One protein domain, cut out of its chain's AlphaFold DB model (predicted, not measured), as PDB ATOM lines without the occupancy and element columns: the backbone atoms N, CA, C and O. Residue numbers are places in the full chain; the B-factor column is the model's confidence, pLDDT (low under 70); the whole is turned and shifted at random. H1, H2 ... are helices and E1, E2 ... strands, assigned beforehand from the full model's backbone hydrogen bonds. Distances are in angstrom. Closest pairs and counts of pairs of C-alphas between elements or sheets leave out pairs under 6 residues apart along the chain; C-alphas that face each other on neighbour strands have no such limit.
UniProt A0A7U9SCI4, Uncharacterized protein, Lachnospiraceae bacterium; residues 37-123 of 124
ATOM      1  N   LYS A  37      11.705  12.898 -22.477       91.56
ATOM      2  CA  LYS A  37      11.768  14.323 -22.145       91.56
ATOM      3  C   LYS A  37      13.033  14.931 -22.730       91.56
ATOM      4  O   LYS A  37      14.026  14.225 -22.886       91.56
ATOM      5  N   PHE A  38      13.030  16.241 -22.967       88.81
ATOM      6  CA  PHE A  38      14.193  16.956 -23.496       88.81
ATOM      7  C   PHE A  38      15.502  16.662 -22.739       88.81
ATOM      8  O   PHE A  38      16.545  16.471 -23.360       88.81
ATOM      9  N   HIS A  39      15.441  16.566 -21.408       86.81
ATOM     10  CA  HIS A  39      16.592  16.267 -20.548       86.81
ATOM     11  C   HIS A  39      17.107  14.822 -20.647       86.81
ATOM     12  O   HIS A  39      18.262  14.571 -20.322       86.81
ATOM     13  N   ASP A  40      16.273  13.882 -21.099       89.06
ATOM     14  CA  ASP A  40      16.629  12.468 -21.273       89.06
ATOM     15  C   ASP A  40      17.110  12.164 -22.715       89.06
ATOM     16  O   ASP A  40      17.375  11.009 -23.064       89.06
ATOM     17  N   ILE A  41      17.199  13.178 -23.586       89.94
ATOM     18  CA  ILE A  41      17.727  13.040 -24.951       89.94
ATOM     19  C   ILE A  41      19.260  12.983 -24.905       89.94
ATOM     20  O   ILE A  41      19.912  13.644 -24.104       89.94
ATOM     21  N   GLN A  42      19.859  12.215 -25.817       89.19
ATOM     22  CA  GLN A  42      21.309  12.197 -26.008       89.19
ATOM     23  C   GLN A  42      21.851  13.598 -26.348       89.19
ATOM     24  O   GLN A  42      21.335  14.261 -27.249       89.19
ATOM     25  N   THR A  43      22.942  14.004 -25.694       88.31
ATOM     26  CA  THR A  43      23.508  15.365 -25.742       88.31
ATOM     27  C   THR A  43      23.701  15.913 -27.157       88.31
ATOM     28  O   THR A  43      23.335  17.053 -27.421       88.31
ATOM     29  N   ASN A  44      24.190  15.101 -28.100       88.38
ATOM     30  CA  ASN A  44      24.393  15.538 -29.488       88.38
ATOM     31  C   ASN A  44      23.080  16.007 -30.144       88.38
ATOM     32  O   ASN A  44      23.026  17.088 -30.721       88.38
ATOM     33  N   LYS A  45      21.995  15.236 -29.986       87.81
ATOM     34  CA  LYS A  45      20.664  15.599 -30.505       87.81
ATOM     35  C   LYS A  45      20.047  16.753 -29.723       87.81
ATOM     36  O   LYS A  45      19.365  17.603 -30.286       87.81
ATOM     37  N   GLN A  46      20.294  16.795 -28.416       88.94
ATOM     38  CA  GLN A  46      19.843  17.893 -27.572       88.94
ATOM     39  C   GLN A  46      20.441  19.228 -28.033       88.94
ATOM     40  O   GLN A  46      19.730  20.228 -28.062       88.94
ATOM     41  N   MET A  47      21.713  19.242 -28.452       89.12
ATOM     42  CA  MET A  47      22.351  20.433 -29.012       89.12
ATOM     43  C   MET A  47      21.675  20.894 -30.305       89.12
ATOM     44  O   MET A  47      21.414  22.085 -30.443       89.12
ATOM     45  N   GLU A  48      21.352  19.991 -31.231       87.88
ATOM     46  CA  GLU A  48      20.643  20.346 -32.471       87.88
ATOM     47  C   GLU A  48      19.303  21.032 -32.170       87.88
ATOM     48  O   GLU A  48      19.036  22.138 -32.649       87.88
ATOM     49  N   TYR A  49      18.500  20.432 -31.288       88.44
ATOM     50  CA  TYR A  49      17.231  21.015 -30.865       88.44
ATOM     51  C   TYR A  49      17.407  22.322 -30.092       88.44
ATOM     52  O   TYR A  49      16.644  23.260 -30.300       88.44
ATOM     53  N   PHE A  50      18.428  22.431 -29.243       89.38
ATOM     54  CA  PHE A  50      18.725  23.651 -28.495       89.38
ATOM     55  C   PHE A  50      18.950  24.855 -29.417       89.38
ATOM     56  O   PHE A  50      18.396  25.924 -29.164       89.38
ATOM     57  N   HIS A  51      19.714  24.703 -30.504       89.00
ATOM     58  CA  HIS A  51      19.951  25.806 -31.443       89.00
ATOM     59  C   HIS A  51      18.648  26.276 -32.094       89.00
ATOM     60  O   HIS A  51      18.430  27.479 -32.249       89.00
ATOM     61  N   LEU A  52      17.763  25.334 -32.420       88.00
ATOM     62  CA  LEU A  52      16.450  25.621 -32.982       88.00
ATOM     63  C   LEU A  52      15.561  26.352 -31.962       88.00
ATOM     64  O   LEU A  52      15.048  27.426 -32.267       88.00
ATOM     65  N   LEU A  53      15.461  25.837 -30.732       89.00
ATOM     66  CA  LEU A  53      14.691  26.440 -29.637       89.00
ATOM     67  C   LEU A  53      15.200  27.838 -29.257       89.00
ATOM     68  O   LEU A  53      14.409  28.740 -28.985       89.00
ATOM     69  N   LYS A  54      16.520  28.048 -29.278       89.62
ATOM     70  CA  LYS A  54      17.140  29.355 -29.040       89.62
ATOM     71  C   LYS A  54      16.813  30.345 -30.156       89.62
ATOM     72  O   LYS A  54      16.502  31.496 -29.869       89.62
ATOM     73  N   LYS A  55      16.845  29.905 -31.418       88.12
ATOM     74  CA  LYS A  55      16.537  30.753 -32.580       88.12
ATOM     75  C   LYS A  55      15.098  31.277 -32.558       88.12
ATOM     76  O   LYS A  55      14.868  32.404 -32.981       88.12
ATOM     77  N   VAL A  56      14.150  30.480 -32.066       86.62
ATOM     78  CA  VAL A  56      12.731  30.870 -31.968       86.62
ATOM     79  C   VAL A  56      12.375  31.581 -30.656       86.62
ATOM     80  O   VAL A  56      11.210  31.891 -30.435       86.62
ATOM     81  N   GLY A  57      13.349  31.821 -29.771       86.31
ATOM     82  CA  GLY A  57      13.121  32.483 -28.480       86.31
ATOM     83  C   GLY A  57      12.399  31.623 -27.435       86.31
ATOM     84  O   GLY A  57      11.979  32.145 -26.408       86.31
ATOM     85  N   ALA A  58      12.262  30.314 -27.670       87.19
ATOM     86  CA  ALA A  58      11.687  29.385 -26.696       87.19
ATOM     87  C   ALA A  58      12.653  29.137 -25.528       87.19
ATOM     88  O   ALA A  58      12.243  29.021 -24.376       87.19
ATOM     89  N   TRP A  59      13.957  29.065 -25.816       85.62
ATOM     90  CA  TRP A  59      14.959  28.801 -24.789       85.62
ATOM     91  C   TRP A  59      15.143  29.991 -23.841       85.62
ATOM     92  O   TRP A  59      15.532  31.076 -24.271       85.62
ATOM     93  N   GLY A  60      14.950  29.757 -22.539       79.12
ATOM     94  CA  GLY A  60      15.131  30.768 -21.491       79.12
ATOM     95  C   GLY A  60      13.951  31.728 -21.326       79.12
ATOM     96  O   GLY A  60      14.019  32.614 -20.479       79.12
ATOM     97  N   SER A  61      12.875  31.551 -22.099       84.81
ATOM     98  CA  SER A  61      11.629  32.286 -21.890       84.81
ATOM     99  C   SER A  61      10.896  31.748 -20.662       84.81
ATOM    100  O   SER A  61      10.710  30.542 -20.527       84.81
ATOM    101  N   SER A  62      10.416  32.640 -19.794       82.88
ATOM    102  CA  SER A  62       9.521  32.277 -18.684       82.88
ATOM    103  C   SER A  62       8.174  31.737 -19.166       82.88
ATOM    104  O   SER A  62       7.472  31.064 -18.417       82.88
ATOM    105  N   ASN A  63       7.818  32.034 -20.416       82.88
ATOM    106  CA  ASN A  63       6.561  31.652 -21.039       82.88
ATOM    107  C   ASN A  63       6.652  30.311 -21.790       82.88
ATOM    108  O   ASN A  63       5.675  29.882 -22.397       82.88
ATOM    109  N   PHE A  64       7.788  29.612 -21.739       86.75
ATOM    110  CA  PHE A  64       7.940  28.302 -22.362       86.75
ATOM    111  C   PHE A  64       8.599  27.299 -21.418       86.75
ATOM    112  O   PHE A  64       9.703  27.518 -20.927       86.75
ATOM    113  N   ASP A  65       7.932  26.168 -21.205       86.94
ATOM    114  CA  ASP A  65       8.456  25.092 -20.373       86.94
ATOM    115  C   ASP A  65       9.156  24.024 -21.224       86.94
ATOM    116  O   ASP A  65       8.553  23.373 -22.081       86.94
ATOM    117  N   MET A  66      10.439  23.803 -20.948       86.69
ATOM    118  CA  MET A  66      11.251  22.781 -21.608       86.69
ATOM    119  C   MET A  66      10.779  21.357 -21.305       86.69
ATOM    120  O   MET A  66      10.967  20.469 -22.139       86.69
ATOM    121  N   ASP A  67      10.126  21.127 -20.164       86.31
ATOM    122  CA  ASP A  67       9.531  19.828 -19.837       86.31
ATOM    123  C   ASP A  67       8.337  19.480 -20.740       86.31
ATOM    124  O   ASP A  67       7.956  18.310 -20.850       86.31
ATOM    125  N   SER A  68       7.791  20.479 -21.439       87.25
ATOM    126  CA  SER A  68       6.757  20.305 -22.460       87.25
ATOM    127  C   SER A  68       7.328  19.897 -23.830       87.25
ATOM    128  O   SER A  68       6.565  19.602 -24.751       87.25
ATOM    129  N   CYS A  69       8.657  19.835 -23.987       91.31
ATOM    130  CA  CYS A  69       9.315  19.293 -25.177       91.31
ATOM    131  C   CYS A  69       9.541  17.786 -25.043       91.31
ATOM    132  O   CYS A  69      10.276  17.316 -24.167       91.31
ATOM    133  N   ILE A  70       8.953  17.023 -25.960       93.44
ATOM    134  CA  ILE A  70       8.980  15.563 -25.940       93.44
ATOM    135  C   ILE A  70       9.514  15.033 -27.260       93.44
ATOM    136  O   ILE A  70       8.984  15.330 -28.327       93.44
ATOM    137  N   GLU A  71      10.551  14.207 -27.186       93.44
ATOM    138  CA  GLU A  71      11.051  13.450 -28.325       93.44
ATOM    139  C   GLU A  71      10.342  12.103 -28.418       93.44
ATOM    140  O   GLU A  71      10.133  11.400 -27.424       93.44
ATOM    141  N   LYS A  72       9.957  11.756 -29.641       91.75
ATOM    142  CA  LYS A  72       9.402  10.456 -29.980       91.75
ATOM    143  C   LYS A  72       9.835  10.086 -31.389       91.75
ATOM    144  O   LYS A  72       9.682  10.882 -32.314       91.75
ATOM    145  N   ASP A  73      10.358   8.874 -31.546       89.25
ATOM    146  CA  ASP A  73      10.735   8.298 -32.841       89.25
ATOM    147  C   ASP A  73      11.677   9.210 -33.663       89.25
ATOM    148  O   ASP A  73      11.566   9.321 -34.881       89.25
ATOM    149  N   GLY A  74      12.610   9.899 -32.992       86.94
ATOM    150  CA  GLY A  74      13.577  10.792 -33.629       86.94
ATOM    151  C   GLY A  74      13.057  12.193 -33.951       86.94
ATOM    152  O   GLY A  74      13.812  12.968 -34.530       86.94
ATOM    153  N   LYS A  75      11.819  12.533 -33.576       90.88
ATOM    154  CA  LYS A  75      11.210  13.853 -33.797       90.88
ATOM    155  C   LYS A  75      10.872  14.537 -32.479       90.88
ATOM    156  O   LYS A  75      10.427  13.876 -31.540       90.88
ATOM    157  N   LEU A  76      11.058  15.853 -32.425       92.00
ATOM    158  CA  LEU A  76      10.690  16.675 -31.275       92.00
ATOM    159  C   LEU A  76       9.284  17.253 -31.454       92.00
ATOM    160  O   LEU A  76       8.960  17.799 -32.507       92.00
ATOM    161  N   TYR A  77       8.488  17.164 -30.396       93.62
ATOM    162  CA  TYR A  77       7.141  17.708 -30.302       93.62
ATOM    163  C   TYR A  77       7.074  18.680 -29.127       93.62
ATOM    164  O   TYR A  77       7.620  18.398 -28.059       93.62
ATOM    165  N   ALA A  78       6.384  19.802 -29.302       93.38
ATOM    166  CA  ALA A  78       6.148  20.769 -28.234       93.38
ATOM    167  C   ALA A  78       4.689  20.700 -27.778       93.38
ATOM    168  O   ALA A  78       3.771  20.893 -28.572       93.38
ATOM    169  N   PHE A  79       4.463  20.419 -26.500       93.06
ATOM    170  CA  PHE A  79       3.127  20.309 -25.924       93.06
ATOM    171  C   PHE A  79       2.666  21.673 -25.421       93.06
ATOM    172  O   PHE A  79       3.250  22.232 -24.498       93.06
ATOM    173  N   ARG A  80       1.604  22.216 -26.016       91.69
ATOM    174  CA  ARG A  80       0.990  23.469 -25.571       91.69
ATOM    175  C   ARG A  80      -0.212  23.163 -24.694       91.69
ATOM    176  O   ARG A  80      -1.184  22.575 -25.168       91.69
ATOM    177  N   ASN A  81      -0.167  23.620 -23.445       89.81
ATOM    178  CA  ASN A  81      -1.313  23.536 -22.553       89.81
ATOM    179  C   ASN A  81      -2.368  24.587 -22.924       89.81
ATOM    180  O   ASN A  81      -2.119  25.788 -22.855       89.81
ATOM    181  N   MET A  82      -3.562  24.131 -23.291       88.56
ATOM    182  CA  MET A  82      -4.661  24.992 -23.730       88.56
ATOM    183  C   MET A  82      -5.596  25.422 -22.592       88.56
ATOM    184  O   MET A  82      -6.484  26.238 -22.826       88.56
ATOM    185  N   LYS A  83      -5.409  24.922 -21.358       86.06
ATOM    186  CA  LYS A  83      -6.285  25.254 -20.216       86.06
ATOM    187  C   LYS A  83      -6.378  26.758 -19.956       86.06
ATOM    188  O   LYS A  83      -7.480  27.265 -19.772       86.06
ATOM    189  N   SER A  84      -5.237  27.451 -19.972       83.75
ATOM    190  CA  SER A  84      -5.172  28.901 -19.745       83.75
ATOM    191  C   SER A  84      -5.968  29.655 -20.807       83.75
ATOM    192  O   SER A  84      -6.861  30.436 -20.491       83.75
ATOM    193  N   LYS A  85      -5.730  29.327 -22.079       84.06
ATOM    194  CA  LYS A  85      -6.435  29.931 -23.207       84.06
ATOM    195  C   LYS A  85      -7.954  29.727 -23.119       84.06
ATOM    196  O   LYS A  85      -8.700  30.688 -23.244       84.06
ATOM    197  N   ILE A  86      -8.411  28.501 -22.845       85.06
ATOM    198  CA  ILE A  86      -9.846  28.188 -22.698       85.06
ATOM    199  C   ILE A  86     -10.466  28.967 -21.530       85.06
ATOM    200  O   ILE A  86     -11.600  29.437 -21.619       85.06
ATOM    201  N   PHE A  87      -9.735  29.100 -20.422       85.69
ATOM    202  CA  PHE A  87     -10.188  29.869 -19.270       85.69
ATOM    203  C   PHE A  87     -10.373  31.350 -19.627       85.69
ATOM    204  O   PHE A  87     -11.443  31.905 -19.375       85.69
ATOM    205  N   HIS A  88      -9.387  31.968 -20.277       84.44
ATOM    206  CA  HIS A  88      -9.460  33.376 -20.667       84.44
ATOM    207  C   HIS A  88     -10.479  33.652 -21.777       84.44
ATOM    208  O   HIS A  88     -11.129  34.690 -21.753       84.44
ATOM    209  N   GLU A  89     -10.706  32.720 -22.706       83.75
ATOM    210  CA  GLU A  89     -11.793  32.842 -23.689       83.75
ATOM    211  C   GLU A  89     -13.177  32.860 -23.018       83.75
ATOM    212  O   GLU A  89     -14.095  33.515 -23.508       83.75
ATOM    213  N   LYS A  90     -13.335  32.168 -21.881       86.69
ATOM    214  CA  LYS A  90     -14.610  32.081 -21.158       86.69
ATOM    215  C   LYS A  90     -14.839  33.231 -20.176       86.69
ATOM    216  O   LYS A  90     -15.975  33.678 -20.031       86.69
ATOM    217  N   TYR A  91     -13.798  33.661 -19.467       85.69
ATOM    218  CA  TYR A  91     -13.915  34.620 -18.359       85.69
ATOM    219  C   TYR A  91     -13.240  35.969 -18.629       85.69
ATOM    220  O   TYR A  91     -13.424  36.902 -17.851       85.69
ATOM    221  N   GLY A  92     -12.502  36.091 -19.731       83.69
ATOM    222  CA  GLY A  92     -11.695  37.259 -20.054       83.69
ATOM    223  C   GLY A  92     -10.303  37.229 -19.421       83.69
ATOM    224  O   GLY A  92      -9.933  36.329 -18.659       83.69
ATOM    225  N   TYR A  93      -9.516  38.239 -19.775       85.25
ATOM    226  CA  TYR A  93      -8.238  38.535 -19.135       85.25
ATOM    227  C   TYR A  93      -8.468  39.507 -17.983       85.25
ATOM    228  O   TYR A  93      -9.234  40.462 -18.120       85.25
ATOM    229  N   PHE A  94      -7.796  39.274 -16.862       82.94
ATOM    230  CA  PHE A  94      -7.927  40.096 -15.661       82.94
ATOM    231  C   PHE A  94      -6.798  41.127 -15.548       82.94
ATOM    232  O   PHE A  94      -6.893  42.057 -14.750       82.94
ATOM    233  N   SER A  95      -5.736  40.993 -16.355       86.50
ATOM    234  CA  SER A  95      -4.629  41.948 -16.411       86.50
ATOM    235  C   SER A  95      -3.943  42.014 -17.782       86.50
ATOM    236  O   SER A  95      -3.925  41.048 -18.543       86.50
ATOM    237  N   GLU A  96      -3.293  43.145 -18.065       85.69
ATOM    238  CA  GLU A  96      -2.462  43.333 -19.267       85.69
ATOM    239  C   GLU A  96      -1.260  42.375 -19.314       85.69
ATOM    240  O   GLU A  96      -0.831  41.954 -20.387       85.69
ATOM    241  N   ASN A  97      -0.739  41.975 -18.148       85.00
ATOM    242  CA  ASN A  97       0.352  41.005 -18.062       85.00
ATOM    243  C   ASN A  97      -0.067  39.617 -18.569       85.00
ATOM    244  O   ASN A  97       0.731  38.951 -19.226       85.00
ATOM    245  N   GLU A  98      -1.299  39.180 -18.295       82.19
ATOM    246  CA  GLU A  98      -1.818  37.902 -18.808       82.19
ATOM    247  C   GLU A  98      -1.966  37.928 -20.332       82.19
ATOM    248  O   GLU A  98      -1.607  36.957 -20.999       82.19
ATOM    249  N   ILE A  99      -2.421  39.058 -20.886       84.81
ATOM    250  CA  ILE A  99      -2.525  39.262 -22.337       84.81
ATOM    251  C   ILE A  99      -1.139  39.158 -22.978       84.81
ATOM    252  O   ILE A  99      -0.945  38.365 -23.902       84.81
ATOM    253  N   ARG A 100      -0.149  39.887 -22.442       86.62
ATOM    254  CA  ARG A 100       1.229  39.854 -22.951       86.62
ATOM    255  C   ARG A 100       1.825  38.446 -22.896       86.62
ATOM    256  O   ARG A 100       2.442  38.005 -23.862       86.62
ATOM    257  N   ASN A 101       1.612  37.717 -21.800       86.44
ATOM    258  CA  ASN A 101       2.114  36.349 -21.659       86.44
ATOM    259  C   ASN A 101       1.497  35.392 -22.692       86.44
ATOM    260  O   ASN A 101       2.215  34.576 -23.270       86.44
ATOM    261  N   GLU A 102       0.193  35.491 -22.967       85.50
ATOM    262  CA  GLU A 102      -0.460  34.670 -23.995       85.50
ATOM    263  C   GLU A 102       0.069  35.000 -25.403       85.50
ATOM    264  O   GLU A 102       0.306  34.094 -26.211       85.50
ATOM    265  N   GLU A 103       0.292  36.280 -25.709       86.81
ATOM    266  CA  GLU A 103       0.865  36.720 -26.987       86.81
ATOM    267  C   GLU A 103       2.303  36.223 -27.182       86.81
ATOM    268  O   GLU A 103       2.645  35.704 -28.253       86.81
ATOM    269  N   GLU A 104       3.134  36.308 -26.141       87.06
ATOM    270  CA  GLU A 104       4.494  35.766 -26.145       87.06
ATOM    271  C   GLU A 104       4.483  34.246 -26.339       87.06
ATOM    272  O   GLU A 104       5.179  33.733 -27.218       87.06
ATOM    273  N   GLN A 105       3.632  33.518 -25.603       88.12
ATOM    274  CA  GLN A 105       3.460  32.077 -25.800       88.12
ATOM    275  C   GLN A 105       3.061  31.755 -27.238       88.12
ATOM    276  O   GLN A 105       3.665  30.896 -27.883       88.12
ATOM    277  N   LYS A 106       2.055  32.451 -27.773       88.25
ATOM    278  CA  LYS A 106       1.576  32.247 -29.143       88.25
ATOM    279  C   LYS A 106       2.690  32.484 -30.162       88.25
ATOM    280  O   LYS A 106       2.810  31.706 -31.107       88.25
ATOM    281  N   THR A 107       3.515  33.504 -29.953       90.62
ATOM    282  CA  THR A 107       4.674  33.806 -30.801       90.62
ATOM    283  C   THR A 107       5.695  32.674 -30.770       90.62
ATOM    284  O   THR A 107       6.108  32.202 -31.829       90.62
ATOM    285  N   ILE A 108       6.025  32.162 -29.581       90.69
ATOM    286  CA  ILE A 108       6.956  31.039 -29.410       90.69
ATOM    287  C   ILE A 108       6.430  29.782 -30.113       90.69
ATOM    288  O   ILE A 108       7.126  29.207 -30.948       90.69
ATOM    289  N   TYR A 109       5.186  29.369 -29.845       90.62
ATOM    290  CA  TYR A 109       4.615  28.164 -30.459       90.62
ATOM    291  C   TYR A 109       4.449  28.290 -31.978       90.62
ATOM    292  O   TYR A 109       4.651  27.311 -32.696       90.62
ATOM    293  N   ASN A 110       4.133  29.479 -32.496       90.81
ATOM    294  CA  ASN A 110       4.126  29.720 -33.939       90.81
ATOM    295  C   ASN A 110       5.539  29.630 -34.532       90.81
ATOM    296  O   ASN A 110       5.720  28.991 -35.568       90.81
ATOM    297  N   GLY A 111       6.542  30.193 -33.852       90.88
ATOM    298  CA  GLY A 111       7.948  30.063 -34.229       90.88
ATOM    299  C   GLY A 111       8.407  28.604 -34.271       90.88
ATOM    300  O   GLY A 111       9.065  28.199 -35.225       90.88
ATOM    301  N   LEU A 112       7.988  27.790 -33.297       90.38
ATOM    302  CA  LEU A 112       8.250  26.347 -33.266       90.38
ATOM    303  C   LEU A 112       7.637  25.627 -34.475       90.38
ATOM    304  O   LEU A 112       8.356  24.902 -35.163       90.38
ATOM    305  N   LYS A 113       6.357  25.889 -34.790       90.88
ATOM    306  CA  LYS A 113       5.694  25.340 -35.991       90.88
ATOM    307  C   LYS A 113       6.457  25.715 -37.267       90.88
ATOM    308  O   LYS A 113       6.726  24.852 -38.097       90.88
ATOM    309  N   MET A 114       6.852  26.983 -37.410       89.50
ATOM    310  CA  MET A 114       7.605  27.470 -38.577       89.50
ATOM    311  C   MET A 114       9.012  26.872 -38.683       89.50
ATOM    312  O   MET A 114       9.519  26.685 -39.785       89.50
ATOM    313  N   ALA A 115       9.640  26.557 -37.552       87.12
ATOM    314  CA  ALA A 115      10.941  25.901 -37.502       87.12
ATOM    315  C   ALA A 115      10.867  24.379 -37.739       87.12
ATOM    316  O   ALA A 115      11.903  23.718 -37.743       87.12
ATOM    317  N   GLY A 116       9.667  23.827 -37.956       85.94
ATOM    318  CA  GLY A 116       9.450  22.409 -38.244       85.94
ATOM    319  C   GLY A 116       9.245  21.527 -37.012       85.94
ATOM    320  O   GLY A 116       9.323  20.306 -37.134       85.94
ATOM    321  N   ILE A 117       8.989  22.111 -35.835       90.31
ATOM    322  CA  ILE A 117       8.579  21.368 -34.637       90.31
ATOM    323  C   ILE A 117       7.056  21.246 -34.622       90.31
ATOM    324  O   ILE A 117       6.332  22.243 -34.660       90.31
ATOM    325  N   ASP A 118       6.572  20.013 -34.494       91.88
ATOM    326  CA  ASP A 118       5.147  19.735 -34.364       91.88
ATOM    327  C   ASP A 118       4.652  20.157 -32.972       91.88
ATOM    328  O   ASP A 118       5.092  19.644 -31.940       91.88
ATOM    329  N   VAL A 119       3.706  21.096 -32.940       92.69
ATOM    330  CA  VAL A 119       3.076  21.551 -31.695       92.69
ATOM    331  C   VAL A 119       1.783  20.778 -31.463       92.69
ATOM    332  O   VAL A 119       0.872  20.813 -32.291       92.69
ATOM    333  N   ILE A 120       1.697  20.113 -30.314       93.88
ATOM    334  CA  ILE A 120       0.532  19.349 -29.871       93.88
ATOM    335  C   ILE A 120      -0.226  20.179 -28.840       93.88
ATOM    336  O   ILE A 120       0.231  20.381 -27.718       93.88
ATOM    337  N   GLU A 121      -1.391  20.678 -29.233       91.94
ATOM    338  CA  GLU A 121      -2.283  21.439 -28.358       91.94
ATOM    339  C   GLU A 121      -3.139  20.466 -27.545       91.94
ATOM    340  O   GLU A 121      -3.925  19.708 -28.110       91.94
ATOM    341  N   CYS A 122      -2.980  20.448 -26.224       91.00
ATOM    342  CA  CYS A 122      -3.670  19.508 -25.338       91.00
ATOM    343  C   CYS A 122      -3.936  20.118 -23.956       91.00
ATOM    344  O   CYS A 122      -3.646  21.286 -23.702       91.00
ATOM    345  N   LEU A 123      -4.542  19.335 -23.065       87.38
ATOM    346  CA  LEU A 123      -4.920  19.767 -21.722       87.38
ATOM    347  C   LEU A 123      -4.135  18.941 -20.703       87.38
ATOM    348  O   LEU A 123      -4.356  17.738 -20.595       87.38
TER     349      LEU A 123
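AT A GLANCE: This is residues 37 to 123 of the 124 residues of an uncharacterized protein of Lachnospiraceae bacterium (UniProt A0A7U9SCI4). A small, twisted three-stranded sheet is covered on one face by one long helix, H3, which runs along the strands, while two shorter helices lie toward the two ends of the long axis, H1 at one and H2 at the other. H2 follows directly on strand E2, and a loop of residues 56 to 68 leads from H1 to the sheet. The printed part has 87 residues, with three named helices and three named strands in the order H1, E1, E2, H2, H3, E3. The class is mixed, helices and strands, and the sheet is mixed in the order E1, E2, E3. The whole is compact, with a radius of gyration of the C-alphas of 13.7 A, yet elongated, spanning 43 by 22 by 21 A.

HOW THE PARTS SIT: H1, residues 43 to 55, only grazes the sheet of E1, residues 69 to 72, E2, residues 75 to 81, and E3, residues 118 to 122, with its residues 46 to 53. The closest C-alphas of H1 and E2 are those of Tyr 49 and Leu 76, 7.9 A apart. E1 and E2 form a hairpin, antiparallel at 139 degrees, with N 70 and O 77 within hydrogen-bond range at 2.8 A. H2, residues 83 to 91, is not on the sheet. H3, residues 96 to 114, is close to H2 but not clearly touching, the closest C-alphas being those of Lys 85 and Glu 102, 7.7 A apart, at a steep tilt of 45 degrees, opposite ways. H1 and H3 are also close but not clearly touching, the closest C-alphas being those of Leu 53 and Leu 112, 7.4 A apart. H3 is on the sheet at a height of 12.1 A over the sheet, over E2 and E3, and runs along the strands at 15 degrees to E3 on the local plane; the closest C-alphas of H3 and E3 are those of Lys 113 and Val 119, 6.3 A apart. This gives two layers, helix on one face of a sheet. E2 and E3 are parallel at 31 degrees, with N 120 and O 78 within hydrogen-bond range at 2.8 A. E2, H2, H3 and E3 make a strand-helix-strand unit, two parallel neighbour strands with helices between, with a right-handed crossover. In H1, H2 and H3 every O i to N i+4 pair is within hydrogen-bond range.

IN THESE COORDINATES: H1 begins at C-alpha 43, (23.508, 15.365, -25.742), and is 18.2 A long. E1 is 10.1 A, E2 19.4 A and H2 12.2 A long. H3 is 26.9 A long, from C-alpha 96 at (-2.462, 43.333, -19.267). E3 is 12.6 A long and ends at C-alpha 122, (-3.670, 19.508, -25.338).

THE WHOLE: The C-alphas of Asn 44 and Tyr 91, 44.2 A apart, are the two farthest apart. The printed part has no cut. The link from H1 to E1 is long, with 13 residues; the others are tight. The mean pLDDT of the printed part is 88.1, and no printed residue is under 70.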